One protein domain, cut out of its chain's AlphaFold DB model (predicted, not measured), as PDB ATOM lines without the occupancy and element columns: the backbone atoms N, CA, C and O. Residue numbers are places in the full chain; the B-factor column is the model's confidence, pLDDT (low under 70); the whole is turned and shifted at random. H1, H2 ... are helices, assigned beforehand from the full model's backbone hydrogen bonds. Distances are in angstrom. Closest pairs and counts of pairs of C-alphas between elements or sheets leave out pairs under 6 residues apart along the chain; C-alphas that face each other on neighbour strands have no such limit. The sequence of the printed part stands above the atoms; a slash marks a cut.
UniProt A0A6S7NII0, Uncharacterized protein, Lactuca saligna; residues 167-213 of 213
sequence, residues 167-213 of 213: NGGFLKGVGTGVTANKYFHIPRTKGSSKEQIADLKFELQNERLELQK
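AT A GLANCE: This is residues 167 to 213 of the 213 residues of an uncharacterized protein of Lactuca saligna (UniProt A0A6S7NII0). A small looped head, residues 167 to 183 with the short helix H1 at its end, is followed by a long arm: residues 184 to 213 stick out, and 194 to 210 of them form the helix H2. The printed part has 47 residues with two named helices, H1 then H2, and no named strand; it is all helix, though under half of the residues are in named elements. It is extended, with a radius of gyration of the C-alphas of 18.3 A and spans of 54 by 21 by 17 A.

IN THESE COORDINATES: H1, residues 180 to 183, begins at C-alpha 180 (14.125, 21.066, 14.828). H2, residues 194 to 210, is 24.8 A long and ends at C-alpha 210 (41.363, 38.271, -8.741).

HOW THE PARTS SIT: Residues 170 to 171 pair with residues 175 to 176, antiparallel. H1 and H2 are apart, joined by a short link of 10 residues. In H2 every O i to N i+4 pair is within hydrogen-bond range; H1 is too short for such a pair.

THE WHOLE: The C-alphas farthest apart, of Gly 175 and Lys 213, are 54.8 A apart. The printed part has no cut. The pLDDT is under 70 at residues 167 to 169, 175, 188 to 192 and 212 to 213.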
ATOM      1  N   ASN A 167      18.082  19.517  23.160       67.38
ATOM      2  CA  ASN A 167      18.679  18.187  23.187       67.38
ATOM      3  C   ASN A 167      18.213  17.384  21.966       67.38
ATOM      4  O   ASN A 167      17.050  17.443  21.570       67.38
ATOM      5  N   GLY A 168      19.114  16.595  21.374       66.56
ATOM      6  CA  GLY A 168      18.805  15.794  20.188       66.56
ATOM      7  C   GLY A 168      17.571  14.903  20.383       66.56
ATOM      8  O   GLY A 168      17.489  14.149  21.349       66.56
ATOM      9  N   GLY A 169      16.614  14.995  19.453       66.69
ATOM     10  CA  GLY A 169      15.364  14.228  19.490       66.69
ATOM     11  C   GLY A 169      14.263  14.819  20.376       66.69
ATOM     12  O   GLY A 169      13.226  14.175  20.536       66.69
ATOM     13  N   PHE A 170      14.464  16.010  20.943       71.69
ATOM     14  CA  PHE A 170      13.454  16.728  21.710       71.69
ATOM     15  C   PHE A 170      13.449  18.210  21.331       71.69
ATOM     16  O   PHE A 170      14.332  18.962  21.741       71.69
ATOM     17  N   LEU A 171      12.430  18.608  20.573       71.19
ATOM     18  CA  LEU A 171      12.103  20.005  20.309       71.19
ATOM     19  C   LEU A 171      11.185  20.506  21.425       71.19
ATOM     20  O   LEU A 171      10.158  19.888  21.745       71.19
ATOM     21  N   LYS A 172      11.579  21.604  22.063       73.12
ATOM     22  CA  LYS A 172      10.873  22.116  23.234       73.12
ATOM     23  C   LYS A 172       9.495  22.647  22.825       73.12
ATOM     24  O   LYS A 172       9.357  23.290  21.796       73.12
ATOM     25  N   GLY A 173       8.461  22.316  23.602       71.81
ATOM     26  CA  GLY A 173       7.064  22.668  23.292       71.81
ATOM     27  C   GLY A 173       6.345  21.722  22.317       71.81
ATOM     28  O   GLY A 173       5.122  21.751  22.262       71.81
ATOM     29  N   VAL A 174       7.066  20.836  21.618       73.06
ATOM     30  CA  VAL A 174       6.481  19.932  20.603       73.06
ATOM     31  C   VAL A 174       6.507  18.461  21.037       73.06
ATOM     32  O   VAL A 174       5.644  17.677  20.651       73.06
ATOM     33  N   GLY A 175       7.460  18.079  21.893       65.62
ATOM     34  CA  GLY A 175       7.520  16.750  22.504       65.62
ATOM     35  C   GLY A 175       8.658  15.864  21.991       65.62
ATOM     36  O   GLY A 175       9.552  16.280  21.254       65.62
ATOM     37  N   THR A 176       8.667  14.613  22.451       72.25
ATOM     38  CA  THR A 176       9.735  13.643  22.165       72.25
ATOM     39  C   THR A 176       9.637  13.082  20.747       72.25
ATOM     40  O   THR A 176       8.551  12.740  20.291       72.25
ATOM     41  N   GLY A 177      10.776  12.906  20.073       77.81
ATOM     42  CA  GLY A 177      10.862  12.319  18.729       77.81
ATOM     43  C   GLY A 177      10.745  13.333  17.588       77.81
ATOM     44  O   GLY A 177      10.861  12.960  16.416       77.81
ATOM     45  N   VAL A 178      10.569  14.614  17.914       75.25
ATOM     46  CA  VAL A 178      10.583  15.712  16.949       75.25
ATOM     47  C   VAL A 178      11.915  16.442  17.063       75.25
ATOM     48  O   VAL A 178      12.344  16.824  18.146       75.25
ATOM     49  N   THR A 179      12.605  16.583  15.933       73.88
ATOM     50  CA  THR A 179      13.836  17.377  15.829       73.88
ATOM     51  C   THR A 179      13.515  18.700  15.150       73.88
ATOM     52  O   THR A 179      12.626  18.733  14.300       73.88
ATOM     53  N   ALA A 180      14.274  19.755  15.460       74.00
ATOM     54  CA  ALA A 180      14.125  21.066  14.828       74.00
ATOM     55  C   ALA A 180      14.057  20.969  13.290       74.00
ATOM     56  O   ALA A 180      13.143  21.504  12.677       74.00
ATOM     57  N   ASN A 181      14.935  20.175  12.664       77.50
ATOM     58  CA  ASN A 181      14.924  19.984  11.207       77.50
ATOM     59  C   ASN A 181      13.606  19.400  10.676       77.50
ATOM     60  O   ASN A 181      13.186  19.745   9.577       77.50
ATOM     61  N   LYS A 182      12.967  18.498  11.434       79.38
ATOM     62  CA  LYS A 182      11.696  17.876  11.040       79.38
ATOM     63  C   LYS A 182      10.515  18.828  11.242       79.38
ATOM     64  O   LYS A 182       9.597  18.790  10.437       79.38
ATOM     65  N   TYR A 183      10.544  19.639  12.298       80.38
ATOM     66  CA  TYR A 183       9.471  20.579  12.629       80.38
ATOM     67  C   TYR A 183       9.479  21.821  11.739       80.38
ATOM     68  O   TYR A 183       8.468  22.161  11.148       80.38
ATOM     69  N   PHE A 184      10.644  22.449  11.576       80.88
ATOM     70  CA  PHE A 184      10.813  23.634  10.735       80.88
ATOM     71  C   PHE A 184      10.978  23.293   9.246       80.88
ATOM     72  O   PHE A 184      11.374  24.150   8.465       80.88
ATOM     73  N   HIS A 185      10.741  22.031   8.858       79.12
ATOM     74  CA  HIS A 185      10.913  21.525   7.491       79.12
ATOM     75  C   HIS A 185      12.225  21.974   6.831       79.12
ATOM     76  O   HIS A 185      12.275  22.281   5.640       79.12
ATOM     77  N   ILE A 186      13.307  22.008   7.615       77.00
ATOM     78  CA  ILE A 186      14.595  22.510   7.145       77.00
ATOM     79  C   ILE A 186      15.126  21.508   6.119       77.00
ATOM     80  O   ILE A 186      15.282  20.324   6.459       77.00
ATOM     81  N   PRO A 187      15.419  21.942   4.880       77.56
ATOM     82  CA  PRO A 187      15.947  21.053   3.861       77.56
ATOM     83  C   PRO A 187      17.218  20.382   4.388       77.56
ATOM     84  O   PRO A 187      18.152  21.040   4.852       77.56
ATOM     85  N   ARG A 188      17.245  19.043   4.359       65.88
ATOM     86  CA  ARG A 188      18.428  18.277   4.766       65.88
ATOM     87  C   ARG A 188      19.539  18.569   3.772       65.88
ATOM     88  O   ARG A 188      19.581  17.966   2.701       65.88
ATOM     89  N   THR A 189      20.471  19.434   4.148       69.00
ATOM     90  CA  THR A 189      21.729  19.535   3.424       69.00
ATOM     91  C   THR A 189      22.463  18.212   3.632       69.00
ATOM     92  O   THR A 189      22.794  17.811   4.752       69.00
ATOM     93  N   LYS A 190      22.645  17.443   2.556       65.19
ATOM     94  CA  LYS A 190      23.683  16.414   2.557       65.19
ATOM     95  C   LYS A 190      24.979  17.208   2.661       65.19
ATOM     96  O   LYS A 190      25.278  17.971   1.749       65.19
ATOM     97  N   GLY A 191      25.663  17.138   3.801       59.25
ATOM     98  CA  GLY A 191      26.953  17.806   3.938       59.25
ATOM     99  C   GLY A 191      27.859  17.329   2.809       59.25
ATOM    100  O   GLY A 191      27.988  16.118   2.618       59.25
ATOM    101  N   SER A 192      28.427  18.261   2.043       66.31
ATOM    102  CA  SER A 192      29.536  17.942   1.150       66.31
ATOM    103  C   SER A 192      30.691  17.386   1.984       66.31
ATOM    104  O   SER A 192      30.782  17.637   3.197       66.31
ATOM    105  N   SER A 193      31.542  16.559   1.374       72.25
ATOM    106  CA  SER A 193      32.710  16.047   2.093       72.25
ATOM    107  C   SER A 193      33.554  17.227   2.590       72.25
ATOM    108  O   SER A 193      33.562  18.306   1.995       72.25
ATOM    109  N   LYS A 194      34.263  17.055   3.713       72.69
ATOM    110  CA  LYS A 194      35.135  18.117   4.251       72.69
ATOM    111  C   LYS A 194      36.160  18.602   3.216       72.69
ATOM    112  O   LYS A 194      36.530  19.767   3.256       72.69
ATOM    113  N   GLU A 195      36.555  17.713   2.307       72.12
ATOM    114  CA  GLU A 195      37.436  17.969   1.163       72.12
ATOM    115  C   GLU A 195      36.779  18.927   0.162       72.12
ATOM    116  O   GLU A 195      37.306  20.007  -0.063       72.12
ATOM    117  N   GLN A 196      35.552  18.641  -0.290       78.31
ATOM    118  CA  GLN A 196      34.809  19.531  -1.197       78.31
ATOM    119  C   GLN A 196      34.591  20.935  -0.614       78.31
ATOM    120  O   GLN A 196      34.573  21.924  -1.339       78.31
ATOM    121  N   ILE A 197      34.415  21.044   0.706       82.81
ATOM    122  CA  ILE A 197      34.291  22.344   1.384       82.81
ATOM    123  C   ILE A 197      35.627  23.095   1.389       82.81
ATOM    124  O   ILE A 197      35.628  24.323   1.335       82.81
ATOM    125  N   ALA A 198      36.751  22.388   1.510       82.31
ATOM    126  CA  ALA A 198      38.076  22.993   1.468       82.31
ATOM    127  C   ALA A 198      38.404  23.492   0.056       82.31
ATOM    128  O   ALA A 198      38.844  24.631  -0.082       82.31
ATOM    129  N   ASP A 199      38.087  22.694  -0.964       87.50
ATOM    130  CA  ASP A 199      38.311  23.041  -2.369       87.50
ATOM    131  C   ASP A 199      37.499  24.281  -2.767       87.50
ATOM    132  O   ASP A 199      38.066  25.270  -3.221       87.50
ATOM    133  N   LEU A 200      36.195  24.308  -2.459       87.81
ATOM    134  CA  LEU A 200      35.339  25.476  -2.721       87.81
ATOM    135  C   LEU A 200      35.788  26.732  -1.962       87.81
ATOM    136  O   LEU A 200      35.625  27.853  -2.440       87.81
ATOM    137  N   LYS A 201      36.343  26.575  -0.752       89.81
ATOM    138  CA  LYS A 201      36.904  27.707   0.003       89.81
ATOM    139  C   LYS A 201      38.165  28.252  -0.654       89.81
ATOM    140  O   LYS A 201      38.348  29.465  -0.646       89.81
ATOM    141  N   PHE A 202      39.017  27.373  -1.173       90.31
ATOM    142  CA  PHE A 202      40.223  27.757  -1.896       90.31
ATOM    143  C   PHE A 202      39.870  28.492  -3.195       90.31
ATOM    144  O   PHE A 202      40.406  29.563  -3.461       90.31
ATOM    145  N   GLU A 203      38.892  27.980  -3.941       91.75
ATOM    146  CA  GLU A 203      38.376  28.604  -5.165       91.75
ATOM    147  C   GLU A 203      37.835  30.019  -4.900       91.75
ATOM    148  O   GLU A 203      38.287  30.983  -5.513       91.75
ATOM    149  N   LEU A 204      36.984  30.180  -3.880       92.12
ATOM    150  CA  LEU A 204      36.464  31.491  -3.469       92.12
ATOM    151  C   LEU A 204      37.552  32.471  -3.005       92.12
ATOM    152  O   LEU A 204      37.395  33.686  -3.140       92.12
ATOM    153  N   GLN A 205      38.630  31.977  -2.393       88.00
ATOM    154  CA  GLN A 205      39.756  32.825  -1.996       88.00
ATOM    155  C   GLN A 205      40.509  33.348  -3.218       88.00
ATOM    156  O   GLN A 205      40.874  34.523  -3.235       88.00
ATOM    157  N   ASN A 206      40.684  32.513  -4.240       87.69
ATOM    158  CA  ASN A 206      41.336  32.907  -5.482       87.69
ATOM    159  C   ASN A 206      40.487  33.918  -6.261       87.69
ATOM    160  O   ASN A 206      40.998  34.974  -6.620       87.69
ATOM    161  N   GLU A 207      39.182  33.676  -6.414       89.12
ATOM    162  CA  GLU A 207      38.269  34.627  -7.069       89.12
ATOM    163  C   GLU A 207      38.258  35.995  -6.366       89.12
ATOM    164  O   GLU A 207      38.284  37.046  -7.008       89.12
ATOM    165  N   ARG A 208      38.280  36.014  -5.025       88.69
ATOM    166  CA  ARG A 208      38.377  37.268  -4.255       88.69
ATOM    167  C   ARG A 208      39.688  38.012  -4.484       88.69
ATOM    168  O   ARG A 208      39.684  39.238  -4.432       88.69
ATOM    169  N   LEU A 209      40.789  37.295  -4.689       82.44
ATOM    170  CA  LEU A 209      42.091  37.892  -4.987       82.44
ATOM    171  C   LEU A 209      42.152  38.437  -6.416       82.44
ATOM    172  O   LEU A 209      42.810  39.446  -6.651       82.44
ATOM    173  N   GLU A 210      41.459  37.800  -7.358       79.44
ATOM    174  CA  GLU A 210      41.363  38.271  -8.741       79.44
ATOM    175  C   GLU A 210      40.512  39.537  -8.868       79.44
ATOM    176  O   GLU A 210      40.873  40.430  -9.624       79.44
ATOM    177  N   LEU A 211      39.447  39.670  -8.073       76.25
ATOM    178  CA  LEU A 211      38.603  40.873  -8.040       76.25
ATOM    179  C   LEU A 211      39.238  42.078  -7.319       76.25
ATOM    180  O   LEU A 211      38.673  43.169  -7.345       76.25
ATOM    181  N   GLN A 212      40.372  41.887  -6.638       69.38
ATOM    182  CA  GLN A 212      41.122  42.954  -5.959       69.38
ATOM    183  C   GLN A 212      42.326  43.468  -6.767       69.38
ATOM    184  O   GLN A 212      43.055  44.331  -6.275       69.38
ATOM    185  N   LYS A 213      42.546  42.941  -7.976       55.12
ATOM    186  CA  LYS A 213      43.507  43.468  -8.954       55.12
ATOM    187  C   LYS A 213      42.817  44.415  -9.927       55.12
ATOM    188  O   LYS A 213      43.501  45.372 -10.347       55.12
TER     189      LYS A 213